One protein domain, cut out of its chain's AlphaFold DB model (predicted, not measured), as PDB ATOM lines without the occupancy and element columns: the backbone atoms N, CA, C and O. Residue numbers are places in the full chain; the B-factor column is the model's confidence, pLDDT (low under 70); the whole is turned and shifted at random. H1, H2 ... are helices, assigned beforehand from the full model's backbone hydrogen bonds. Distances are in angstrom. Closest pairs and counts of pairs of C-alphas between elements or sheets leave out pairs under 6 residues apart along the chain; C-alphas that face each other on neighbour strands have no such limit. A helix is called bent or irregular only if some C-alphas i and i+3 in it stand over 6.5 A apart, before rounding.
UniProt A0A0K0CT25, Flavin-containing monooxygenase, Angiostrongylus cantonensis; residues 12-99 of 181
ATOM      1  N   MET A  12     128.676 226.516 145.443       78.94
ATOM      2  CA  MET A  12     128.965 227.946 145.506       78.94
ATOM      3  C   MET A  12     127.948 228.681 146.385       78.94
ATOM      4  O   MET A  12     128.342 229.437 147.270       78.94
ATOM      5  N   LYS A  13     126.649 228.404 146.193       82.06
ATOM      6  CA  LYS A  13     125.558 228.982 146.997       82.06
ATOM      7  C   LYS A  13     125.628 228.601 148.478       82.06
ATOM      8  O   LYS A  13     125.147 229.360 149.308       82.06
ATOM      9  N   ARG A  14     126.189 227.432 148.815       84.00
ATOM     10  CA  ARG A  14     126.389 227.005 150.212       84.00
ATOM     11  C   ARG A  14     127.551 227.732 150.883       84.00
ATOM     12  O   ARG A  14     127.481 228.005 152.073       84.00
ATOM     13  N   ARG A  15     128.630 227.997 150.139       79.56
ATOM     14  CA  ARG A  15     129.876 228.554 150.688       79.56
ATOM     15  C   ARG A  15     129.911 230.081 150.721       79.56
ATOM     16  O   ARG A  15     130.576 230.637 151.588       79.56
ATOM     17  N   TYR A  16     129.222 230.751 149.798       74.56
ATOM     18  CA  TYR A  16     129.286 232.204 149.650       74.56
ATOM     19  C   TYR A  16     127.901 232.846 149.717       74.56
ATOM     20  O   TYR A  16     126.910 232.291 149.242       74.56
ATOM     21  N   PHE A  17     127.852 234.054 150.281       75.06
ATOM     22  CA  PHE A  17     126.649 234.878 150.309       75.06
ATOM     23  C   PHE A  17     126.237 235.307 148.887       75.06
ATOM     24  O   PHE A  17     127.058 235.369 147.971       75.06
ATOM     25  N   LYS A  18     124.951 235.604 148.674       71.31
ATOM     26  CA  LYS A  18     124.411 235.965 147.356       71.31
ATOM     27  C   LYS A  18     124.603 237.468 147.098       71.31
ATOM     28  O   LYS A  18     123.754 238.271 147.458       71.31
ATOM     29  N   SER A  19     125.711 237.843 146.463       73.38
ATOM     30  CA  SER A  19     125.982 239.202 145.952       73.38
ATOM     31  C   SER A  19     126.642 239.118 144.575       73.38
ATOM     32  O   SER A  19     127.418 238.195 144.321       73.38
ATOM     33  N   GLU A  20     126.362 240.076 143.687       68.06
ATOM     34  CA  GLU A  20     126.885 240.114 142.307       68.06
ATOM     35  C   GLU A  20     128.419 240.100 142.240       68.06
ATOM     36  O   GLU A  20     129.004 239.531 141.317       68.06
ATOM     37  N   LYS A  21     129.091 240.655 143.257       62.09
ATOM     38  CA  LYS A  21     130.560 240.725 143.327       62.09
ATOM     39  C   LYS A  21     131.223 239.387 143.685       62.09
ATOM     40  O   LYS A  21     132.423 239.221 143.456       62.09
ATOM     41  N   HIS A  22     130.478 238.408 144.207       59.84
ATOM     42  CA  HIS A  22     131.064 237.145 144.665       59.84
ATOM     43  C   HIS A  22     131.453 236.196 143.527       59.84
ATOM     44  O   HIS A  22     132.341 235.375 143.732       59.84
ATOM     45  N   THR A  23     130.909 236.343 142.313       56.94
ATOM     46  CA  THR A  23     131.275 235.493 141.159       56.94
ATOM     47  C   THR A  23     132.778 235.550 140.846       56.94
ATOM     48  O   THR A  23     133.389 234.542 140.497       56.94
ATOM     49  N   ILE A  24     133.402 236.718 141.036       56.94
ATOM     50  CA  ILE A  24     134.848 236.918 140.860       56.94
ATOM     51  C   ILE A  24     135.619 236.391 142.080       56.94
ATOM     52  O   ILE A  24     136.683 235.788 141.943       56.94
ATOM     53  N   GLN A  25     135.059 236.565 143.278       56.12
ATOM     54  CA  GLN A  25     135.685 236.184 144.541       56.12
ATOM     55  C   GLN A  25     135.821 234.661 144.687       56.12
ATOM     56  O   GLN A  25     136.865 234.189 145.126       56.12
ATOM     57  N   VAL A  26     134.841 233.880 144.216       55.69
ATOM     58  CA  VAL A  26     134.930 232.407 144.202       55.69
ATOM     59  C   VAL A  26     136.110 231.915 143.360       55.69
ATOM     60  O   VAL A  26     136.797 230.974 143.748       55.69
ATOM     61  N   ARG A  27     136.415 232.591 142.246       54.06
ATOM     62  CA  ARG A  27     137.528 232.212 141.362       54.06
ATOM     63  C   ARG A  27     138.901 232.493 141.978       54.06
ATOM     64  O   ARG A  27     139.852 231.774 141.691       54.06
ATOM     65  N   VAL A  28     139.002 233.517 142.827       54.31
ATOM     66  CA  VAL A  28     140.232 233.841 143.567       54.31
ATOM     67  C   VAL A  28     140.393 232.928 144.789       54.31
ATOM     68  O   VAL A  28     141.499 232.467 145.056       54.31
ATOM     69  N   VAL A  29     139.300 232.620 145.499       60.84
ATOM     70  CA  VAL A  29     139.328 231.806 146.728       60.84
ATOM     71  C   VAL A  29     139.536 230.314 146.431       60.84
ATOM     72  O   VAL A  29     140.270 229.648 147.156       60.84
ATOM     73  N   ASP A  30     138.975 229.787 145.337       75.38
ATOM     74  CA  ASP A  30     139.168 228.393 144.900       75.38
ATOM     75  C   ASP A  30     140.182 228.259 143.740       75.38
ATOM     76  O   ASP A  30     140.157 227.276 142.996       75.38
ATOM     77  N   TYR A  31     141.101 229.223 143.585       81.81
ATOM     78  CA  TYR A  31     142.078 229.249 142.484       81.81
ATOM     79  C   TYR A  31     142.829 227.921 142.319       81.81
ATOM     80  O   TYR A  31     142.945 227.409 141.209       81.81
ATOM     81  N   ILE A  32     143.296 227.326 143.422       84.38
ATOM     82  CA  ILE A  32     144.067 226.076 143.388       84.38
ATOM     83  C   ILE A  32     143.227 224.928 142.822       84.38
ATOM     84  O   ILE A  32     143.690 224.221 141.936       84.38
ATOM     85  N   LYS A  33     141.980 224.771 143.283       86.50
ATOM     86  CA  LYS A  33     141.094 223.688 142.827       86.50
ATOM     87  C   LYS A  33     140.779 223.823 141.344       86.50
ATOM     88  O   LYS A  33     140.855 222.847 140.614       86.50
ATOM     89  N   TYR A  34     140.478 225.039 140.901       86.44
ATOM     90  CA  TYR A  34     140.199 225.310 139.495       86.44
ATOM     91  C   TYR A  34     141.418 225.041 138.600       86.44
ATOM     92  O   TYR A  34     141.292 224.428 137.541       86.44
ATOM     93  N   MET A  35     142.609 225.465 139.028       88.56
ATOM     94  CA  MET A  35     143.840 225.202 138.280       88.56
ATOM     95  C   MET A  35     144.190 223.711 138.255       88.56
ATOM     96  O   MET A  35     144.638 223.225 137.220       88.56
ATOM     97  N   ASP A  36     143.931 222.976 139.336       89.94
ATOM     98  CA  ASP A  36     144.084 221.520 139.380       89.94
ATOM     99  C   ASP A  36     143.090 220.804 138.457       89.94
ATOM    100  O   ASP A  36     143.479 219.850 137.792       89.94
ATOM    101  N   GLU A  37     141.829 221.246 138.390       89.94
ATOM    102  CA  GLU A  37     140.831 220.709 137.452       89.94
ATOM    103  C   GLU A  37     141.293 220.871 136.005       89.94
ATOM    104  O   GLU A  37     141.323 219.898 135.251       89.94
ATOM    105  N   ILE A  38     141.731 222.076 135.630       90.38
ATOM    106  CA  ILE A  38     142.305 222.324 134.301       90.38
ATOM    107  C   ILE A  38     143.557 221.471 134.098       90.38
ATOM    108  O   ILE A  38     143.734 220.867 133.041       90.38
ATOM    109  N   GLY A  39     144.418 221.397 135.110       89.50
ATOM    110  CA  GLY A  39     145.645 220.619 135.052       89.50
ATOM    111  C   GLY A  39     145.394 219.127 134.862       89.50
ATOM    112  O   GLY A  39     146.160 218.472 134.160       89.50
ATOM    113  N   MET A  40     144.310 218.586 135.422       90.81
ATOM    114  CA  MET A  40     143.883 217.204 135.186       90.81
ATOM    115  C   MET A  40     143.364 217.011 133.764       90.81
ATOM    116  O   MET A  40     143.751 216.041 133.122       90.81
ATOM    117  N   LEU A  41     142.557 217.944 133.247       91.12
ATOM    118  CA  LEU A  41     142.049 217.876 131.870       91.12
ATOM    119  C   LEU A  41     143.179 217.906 130.831       91.12
ATOM    120  O   LEU A  41     143.108 217.216 129.820       91.12
ATOM    121  N   VAL A  42     144.226 218.694 131.086       90.62
ATOM    122  CA  VAL A  42     145.408 218.803 130.213       90.62
ATOM    123  C   VAL A  42     146.441 217.697 130.493       90.62
ATOM    124  O   VAL A  42     147.332 217.463 129.678       90.62
ATOM    125  N   GLY A  43     146.355 217.017 131.640       89.94
ATOM    126  CA  GLY A  43     147.351 216.036 132.085       89.94
ATOM    127  C   GLY A  43     148.673 216.659 132.559       89.94
ATOM    128  O   GLY A  43     149.722 216.026 132.477       89.94
ATOM    129  N   CYS A  44     148.652 217.911 133.023       90.69
ATOM    130  CA  CYS A  44     149.820 218.615 133.562       90.69
ATOM    131  C   CYS A  44     149.824 218.741 135.095       90.69
ATOM    132  O   CYS A  44     150.763 219.302 135.671       90.69
ATOM    133  N   LYS A  45     148.795 218.216 135.775       89.81
ATOM    134  CA  LYS A  45     148.777 218.115 137.237       89.81
ATOM    135  C   LYS A  45     149.889 217.160 137.700       89.81
ATOM    136  O   LYS A  45     149.918 216.017 137.253       89.81
ATOM    137  N   PRO A  46     150.799 217.595 138.584       86.62
ATOM    138  CA  PRO A  46     151.863 216.729 139.066       86.62
ATOM    139  C   PRO A  46     151.341 215.698 140.067       86.62
ATOM    140  O   PRO A  46     150.684 216.041 141.054       86.62
ATOM    141  N   ASP A  47     151.729 214.443 139.867       89.06
ATOM    142  CA  ASP A  47     151.467 213.369 140.820       89.06
ATOM    143  C   ASP A  47     152.398 213.494 142.030       89.06
ATOM    144  O   ASP A  47     153.557 213.066 142.000       89.06
ATOM    145  N   LEU A  48     151.884 214.073 143.119       87.19
ATOM    146  CA  LEU A  48     152.652 214.297 144.350       87.19
ATOM    147  C   LEU A  48     153.289 213.012 144.886       87.19
ATOM    148  O   LEU A  48     154.432 213.046 145.324       87.19
ATOM    149  N   TRP A  49     152.586 211.879 144.799       88.19
ATOM    150  CA  TRP A  49     153.093 210.576 145.235       88.19
ATOM    151  C   TRP A  49     154.299 210.112 144.418       88.19
ATOM    152  O   TRP A  49     155.311 209.710 144.987       88.19
ATOM    153  N   LYS A  50     154.241 210.233 143.089       89.06
ATOM    154  CA  LYS A  50     155.353 209.858 142.204       89.06
ATOM    155  C   LYS A  50     156.589 210.718 142.466       89.06
ATOM    156  O   LYS A  50     157.711 210.211 142.517       89.06
ATOM    157  N   ILE A  51     156.374 212.017 142.678       88.06
ATOM    158  CA  ILE A  51     157.441 212.957 143.032       88.06
ATOM    159  C   ILE A  51     157.983 212.650 144.430       88.06
ATOM    160  O   ILE A  51     159.187 212.736 144.632       88.06
ATOM    161  N   PHE A  52     157.136 212.254 145.379       87.44
ATOM    162  CA  PHE A  52     157.551 211.939 146.746       87.44
ATOM    163  C   PHE A  52     158.524 210.761 146.812       87.44
ATOM    164  O   PHE A  52     159.505 210.838 147.548       87.44
ATOM    165  N   PHE A  53     158.301 209.715 146.012       85.38
ATOM    166  CA  PHE A  53     159.225 208.579 145.935       85.38
ATOM    167  C   PHE A  53     160.549 208.911 145.239       85.38
ATOM    168  O   PHE A  53     161.558 208.284 145.542       85.38
ATOM    169  N   SER A  54     160.556 209.886 144.326       86.38
ATOM    170  CA  SER A  54     161.776 210.297 143.617       86.38
ATOM    171  C   SER A  54     162.588 211.306 144.438       86.38
ATOM    172  O   SER A  54     163.764 211.095 144.700       86.38
ATOM    173  N   ASP A  55     161.933 212.385 144.879       86.12
ATOM    174  CA  ASP A  55     162.513 213.510 145.612       86.12
ATOM    175  C   ASP A  55     161.571 213.949 146.760       86.12
ATOM    176  O   ASP A  55     160.786 214.904 146.616       86.12
ATOM    177  N   PRO A  56     161.662 213.333 147.955       84.88
ATOM    178  CA  PRO A  56     160.740 213.608 149.064       84.88
ATOM    179  C   PRO A  56     160.819 215.062 149.548       84.88
ATOM    180  O   PRO A  56     159.810 215.674 149.903       84.88
ATOM    181  N   LYS A  57     162.012 215.668 149.494       83.69
ATOM    182  CA  LYS A  57     162.213 217.082 149.842       83.69
ATOM    183  C   LYS A  57     161.480 218.021 148.879       83.69
ATOM    184  O   LYS A  57     160.939 219.046 149.302       83.69
ATOM    185  N   PHE A  58     161.488 217.706 147.584       86.75
ATOM    186  CA  PHE A  58     160.823 218.526 146.575       86.75
ATOM    187  C   PHE A  58     159.302 218.357 146.648       86.75
ATOM    188  O   PHE A  58     158.586 219.359 146.633       86.75
ATOM    189  N   ALA A  59     158.816 217.130 146.848       88.50
ATOM    190  CA  ALA A  59     157.399 216.862 147.088       88.50
ATOM    191  C   ALA A  59     156.867 217.599 148.326       88.50
ATOM    192  O   ALA A  59     155.814 218.231 148.264       88.50
ATOM    193  N   TRP A  60     157.623 217.610 149.429       86.44
ATOM    194  CA  TRP A  60     157.242 218.360 150.629       86.44
ATOM    195  C   TRP A  60     157.134 219.862 150.370       86.44
ATOM    196  O   TRP A  60     156.203 220.522 150.833       86.44
ATOM    197  N   ARG A  61     158.068 220.411 149.587       87.38
ATOM    198  CA  ARG A  61     158.012 221.811 149.160       87.38
ATOM    199  C   ARG A  61     156.800 222.087 148.279       87.38
ATOM    200  O   ARG A  61     156.260 223.181 148.359       87.38
ATOM    201  N   LEU A  62     156.389 221.140 147.447       88.94
ATOM    202  CA  LEU A  62     155.207 221.293 146.611       88.94
ATOM    203  C   LEU A  62     153.910 221.234 147.434       88.94
ATOM    204  O   LEU A  62     152.981 221.987 147.165       88.94
ATOM    205  N   PHE A  63     153.880 220.385 148.462       86.38
ATOM    206  CA  PHE A  63     152.719 220.195 149.328       86.38
ATOM    207  C   PHE A  63     152.536 221.318 150.360       86.38
ATOM    208  O   PHE A  63     151.442 221.854 150.502       86.38
ATOM    209  N   MET A  64     153.601 221.694 151.080       84.62
ATOM    210  CA  MET A  64     153.552 222.729 152.128       84.62
ATOM    211  C   MET A  64     153.989 224.118 151.655       84.62
ATOM    212  O   MET A  64     153.884 225.093 152.401       84.62
ATOM    213  N   GLY A  65     154.555 224.223 150.455       82.81
ATOM    214  CA  GLY A  65     155.007 225.494 149.908       82.81
ATOM    215  C   GLY A  65     153.911 226.288 149.222       82.81
ATOM    216  O   GLY A  65     152.785 225.842 149.035       82.81
ATOM    217  N   ALA A  66     154.268 227.506 148.824       80.69
ATOM    218  CA  ALA A  66     153.391 228.323 148.005       80.69
ATOM    219  C   ALA A  66     153.185 227.653 146.636       80.69
ATOM    220  O   ALA A  66     154.164 227.329 145.957       80.69
ATOM    221  N   ASN A  67     151.925 227.493 146.223       83.19
ATOM    222  CA  ASN A  67     151.593 226.967 144.902       83.19
ATOM    223  C   ASN A  67     151.996 227.991 143.829       83.19
ATOM    224  O   ASN A  67     151.331 229.009 143.633       83.19
ATOM    225  N   ALA A  68     153.128 227.742 143.173       87.56
ATOM    226  CA  ALA A  68     153.623 228.574 142.089       87.56
ATOM    227  C   ALA A  68     153.126 228.033 140.739       87.56
ATOM    228  O   ALA A  68     153.151 226.826 140.524       87.56
ATOM    229  N   PRO A  69     152.788 228.889 139.761       88.50
ATOM    230  CA  PRO A  69     152.282 228.437 138.460       88.50
ATOM    231  C   PRO A  69     153.278 227.560 137.677       88.50
ATOM    232  O   PRO A  69     152.883 226.836 136.770       88.50
ATOM    233  N   TYR A  70     154.566 227.582 138.039       91.38
ATOM    234  CA  TYR A  70     155.601 226.699 137.485       91.38
ATOM    235  C   TYR A  70     155.316 225.206 137.717       91.38
ATOM    236  O   TYR A  70     155.824 224.369 136.977       91.38
ATOM    237  N   VAL A  71     154.501 224.880 138.723       91.44
ATOM    238  CA  VAL A  71     154.123 223.514 139.106       91.44
ATOM    239  C   VAL A  71     153.435 222.772 137.960       91.44
ATOM    240  O   VAL A  71     153.800 221.639 137.660       91.44
ATOM    241  N   TYR A  72     152.525 223.436 137.245       90.75
ATOM    242  CA  TYR A  72     151.803 222.857 136.104       90.75
ATOM    243  C   TYR A  72     152.666 222.707 134.841       90.75
ATOM    244  O   TYR A  72     152.171 222.289 133.802       90.75
ATOM    245  N   ARG A  73     153.953 223.081 134.893       91.81
ATOM    246  CA  ARG A  73     154.928 222.834 133.816       91.81
ATOM    247  C   ARG A  73     155.970 221.780 134.188       91.81
ATOM    248  O   ARG A  73     156.932 221.600 133.447       91.81
ATOM    249  N   LEU A  74     155.803 221.096 135.324       90.31
ATOM    250  CA  LEU A  74     156.674 219.988 135.730       90.31
ATOM    251  C   LEU A  74     156.409 218.714 134.921       90.31
ATOM    252  O   LEU A  74     157.334 217.945 134.665       90.31
ATOM    253  N   MET A  75     155.153 218.490 134.538       88.75
ATOM    254  CA  MET A  75     154.683 217.310 133.814       88.75
ATOM    255  C   MET A  75     153.690 217.731 132.721       88.75
ATOM    256  O   MET A  75     153.178 218.851 132.742       88.75
ATOM    257  N   GLY A  76     153.425 216.839 131.766       89.12
ATOM    258  CA  GLY A  76     152.492 217.068 130.661       89.12
ATOM    259  C   GLY A  76     153.168 217.433 129.327       89.12
ATOM    260  O   GLY A  76     154.398 217.424 129.230       89.12
ATOM    261  N   PRO A  77     152.373 217.757 128.289       87.81
ATOM    262  CA  PRO A  77     152.842 217.883 126.902       87.81
ATOM    263  C   PRO A  77     153.771 219.081 126.646       87.81
ATOM    264  O   PRO A  77     154.531 219.065 125.689       87.81
ATOM    265  N   ASN A  78     153.755 220.097 127.516       89.12
ATOM    266  CA  ASN A  78     154.599 221.297 127.423       89.12
ATOM    267  C   ASN A  78     155.438 221.479 128.696       89.12
ATOM    268  O   ASN A  78     155.396 222.527 129.355       89.12
ATOM    269  N   LYS A  79     156.167 220.423 129.075       90.94
ATOM    270  CA  LYS A  79     157.078 220.450 130.220       90.94
ATOM    271  C   LYS A  79     158.171 221.499 130.009       90.94
ATOM    272  O   LYS A  79     158.744 221.617 128.930       90.94
ATOM    273  N   TRP A  80     158.486 222.242 131.065       93.94
ATOM    274  CA  TRP A  80     159.628 223.147 131.089       93.94
ATOM    275  C   TRP A  80     160.722 222.580 131.991       93.94
ATOM    276  O   TRP A  80     160.536 222.488 133.204       93.94
ATOM    277  N   ASP A  81     161.887 222.257 131.428       91.69
ATOM    278  CA  ASP A  81     162.999 221.656 132.185       91.69
ATOM    279  C   ASP A  81     163.516 222.562 133.315       91.69
ATOM    280  O   ASP A  81     163.960 222.097 134.363       91.69
ATOM    281  N   GLY A  82     163.379 223.881 133.154       92.94
ATOM    282  CA  GLY A  82     163.725 224.859 134.184       92.94
ATOM    283  C   GLY A  82     162.706 224.984 135.322       92.94
ATOM    284  O   GLY A  82     162.993 225.682 136.297       92.94
ATOM    285  N   ALA A  83     161.535 224.341 135.234       92.19
ATOM    286  CA  ALA A  83     160.444 224.520 136.196       92.19
ATOM    287  C   ALA A  83     160.845 224.101 137.613       92.19
ATOM    288  O   ALA A  83     160.580 224.823 138.578       92.19
ATOM    289  N   GLU A  84     161.546 222.976 137.740       91.00
ATOM    290  CA  GLU A  84     161.998 222.476 139.034       91.00
ATOM    291  C   GLU A  84     162.973 223.459 139.696       91.00
ATOM    292  O   GLU A  84     162.753 223.915 140.822       91.00
ATOM    293  N   ASN A  85     164.004 223.887 138.962       91.62
ATOM    294  CA  ASN A  85     164.974 224.876 139.432       91.62
ATOM    295  C   ASN A  85     164.318 226.227 139.747       91.62
ATOM    296  O   ASN A  85     164.651 226.876 140.746       91.62
ATOM    297  N   ALA A  86     163.340 226.647 138.945       92.25
ATOM    298  CA  ALA A  86     162.576 227.860 139.195       92.25
ATOM    299  C   ALA A  86     161.827 227.771 140.529       92.25
ATOM    300  O   ALA A  86     161.910 228.719 141.313       92.25
ATOM    301  N   ILE A  87     161.170 226.644 140.824       91.56
ATOM    302  CA  ILE A  87     160.491 226.405 142.107       91.56
ATOM    303  C   ILE A  87     161.505 226.394 143.249       91.56
ATOM    304  O   ILE A  87     161.307 227.066 144.266       91.56
ATOM    305  N   ARG A  88     162.638 225.704 143.069       89.00
ATOM    306  CA  ARG A  88     163.682 225.627 144.099       89.00
ATOM    307  C   ARG A  88     164.281 226.993 144.448       89.00
ATOM    308  O   ARG A  88     164.655 227.225 145.598       89.00
ATOM    309  N   THR A  89     164.330 227.913 143.491       89.50
ATOM    310  CA  THR A  89     164.920 229.248 143.659       89.50
ATOM    311  C   THR A  89     163.930 230.333 144.090       89.50
ATOM    312  O   THR A  89     164.377 231.448 144.375       89.50
ATOM    313  N   ILE A  90     162.622 230.049 144.202       89.00
ATOM    314  CA  ILE A  90     161.603 231.036 144.629       89.00
ATOM    315  C   ILE A  90     162.019 231.788 145.905       89.00
ATOM    316  O   ILE A  90     162.031 233.021 145.873       89.00
ATOM    317  N   PRO A  91     162.450 231.125 146.999       86.12
ATOM    318  CA  PRO A  91     162.807 231.836 148.227       86.12
ATOM    319  C   PRO A  91     163.976 232.810 148.038       86.12
ATOM    320  O   PRO A  91     164.021 233.857 148.680       86.12
ATOM    321  N   ASN A  92     164.917 232.485 147.148       86.75
ATOM    322  CA  ASN A  92     166.036 233.366 146.822       86.75
ATOM    323  C   ASN A  92     165.565 234.560 145.985       86.75
ATOM    324  O   ASN A  92     165.983 235.685 146.253       86.75
ATOM    325  N   ARG A  93     164.676 234.329 145.009       88.81
ATOM    326  CA  ARG A  93     164.118 235.374 144.136       88.81
ATOM    327  C   ARG A  93     163.267 236.382 144.899       88.81
ATOM    328  O   ARG A  93     163.383 237.564 144.620       88.81
ATOM    329  N   VAL A  94     162.497 235.939 145.892       88.50
ATOM    330  CA  VAL A  94     161.710 236.834 146.759       88.50
ATOM    331  C   VAL A  94     162.615 237.668 147.671       88.50
ATOM    332  O   VAL A  94     162.376 238.854 147.869       88.50
ATOM    333  N   LYS A  95     163.697 237.087 148.205       86.88
ATOM    334  CA  LYS A  95     164.618 237.792 149.116       86.88
ATOM    335  C   LYS A  95     165.584 238.740 148.407       86.88
ATOM    336  O   LYS A  95     166.030 239.704 149.022       86.88
ATOM    337  N   ARG A  96     165.949 238.457 147.154       88.81
ATOM    338  CA  ARG A  96     166.916 239.249 146.378       88.81
ATOM    339  C   ARG A  96     166.534 240.735 146.266       88.81
ATOM    340  O   ARG A  96     167.393 241.537 146.615       88.81
ATOM    341  N   PRO A  97     165.311 241.125 145.853       90.44
ATOM    342  CA  PRO A  97     164.930 242.537 145.765       90.44
ATOM    343  C   PRO A  97     164.764 243.190 147.143       90.44
ATOM    344  O   PRO A  97     165.045 244.369 147.297       90.44
ATOM    345  N   LEU A  98     164.384 242.421 148.169       88.81
ATOM    346  CA  LEU A  98     164.267 242.922 149.546       88.81
ATOM    347  C   LEU A  98     165.631 243.234 150.186       88.81
ATOM    348  O   LEU A  98     165.705 243.845 151.251       88.81
ATOM    349  N   LYS A  99     166.731 242.794 149.569       84.56
ATOM    350  CA  LYS A  99     168.083 242.988 150.083       84.56
ATOM    351  C   LYS A  99     168.697 244.262 149.497       84.56
ATOM    352  O   LYS A  99     169.439 244.202 148.524       84.56
TER     353      LYS A  99
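What this domain is: This is residues 12 to 99 of the 181 residues of the protein "Flavin-containing monooxygenase" of Angiostrongylus cantonensis (UniProt A0A0K0CT25). A small cluster of short helices, made of the hairpin H4 and H5, the short H6 and the first part of H7, stands at one end of a loosely strung chain. From it H3, H2 and H1 lead away to the other end of the longest axis, and residues 91 to 99, of which 91 to 98 belong to H7, stick out freely. The printed part has 88 residues with seven named helices, H1 to H7 in that order along the chain, and no named strand: all helix. It is loose, with a radius of gyration of the C-alphas of 15.9 A, and spans 44 by 37 by 22 A.

Where its parts are: H1, residues 12 to 15, begins with C-alpha 12 at (128.965, 227.946, 145.506) and is 5.3 A long. H2 is residues 22 to 29, 10.1 A, and H3 is residues 31 to 42, 16.5 A, ending with C-alpha 42 at (145.408, 218.803, 130.213). H4, residues 48 to 54, measures 10.0 A, and H5, residues 56 to 64, 12.0 A. H6, residues 69 to 73, measures 7.7 A and is neither bent nor irregular, but only just: C-alphas 69 and 72 are 6.1 A apart. H7, residues 83 to 98, is the longest at 23.1 A and ends with C-alpha 98 at (164.267, 242.922, 149.546). H7 is irregular, with C-alphas 88 and 91 at 7.5 A, and has a kink of 48 degrees near residue 91.

How they stand to each other: H1 and H2 are close but not clearly touching, their closest C-alphas, Met 12 and Val 26, being 7.6 A apart. H2 and H3 are also close but not clearly touching, with C-alphas Arg 27 and Tyr 34 closest at 7.6 A, and are about perpendicular at 77 degrees. H3 and H6 are close but not clearly touching, with C-alphas Gly 39 and Tyr 72 closest at 6.6 A. H3 and H4 are apart. H4 and H5 form a helical hairpin: they touch, closest at C-alphas Phe 52 and Ala 59, 4.9 A, with a shallow tilt of 21 degrees, opposite ways. H6 touches H7 through residues 83 to 87 of H7 alone, closest at C-alphas Tyr 70 and Ala 83, 5.5 A. H5 and H7 are near each other. In H3, H4 and H5 every O i to N i+4 pair is within hydrogen-bond range, against 3 of 4 in H2, 8 of 12 in H7 and 0 of 1 in H6, where 2 of 2 O i to N i+3 pairs are; H1 is too short for an O i to N i+4 pair.

The domain as a whole: The two C-alphas farthest apart, Ser 19 and Ser 54, are 46.1 A from each other. The printed part has no cut and no long link. Mean pLDDT of the printed part is 83.9; residues 20 to 29 are under 70.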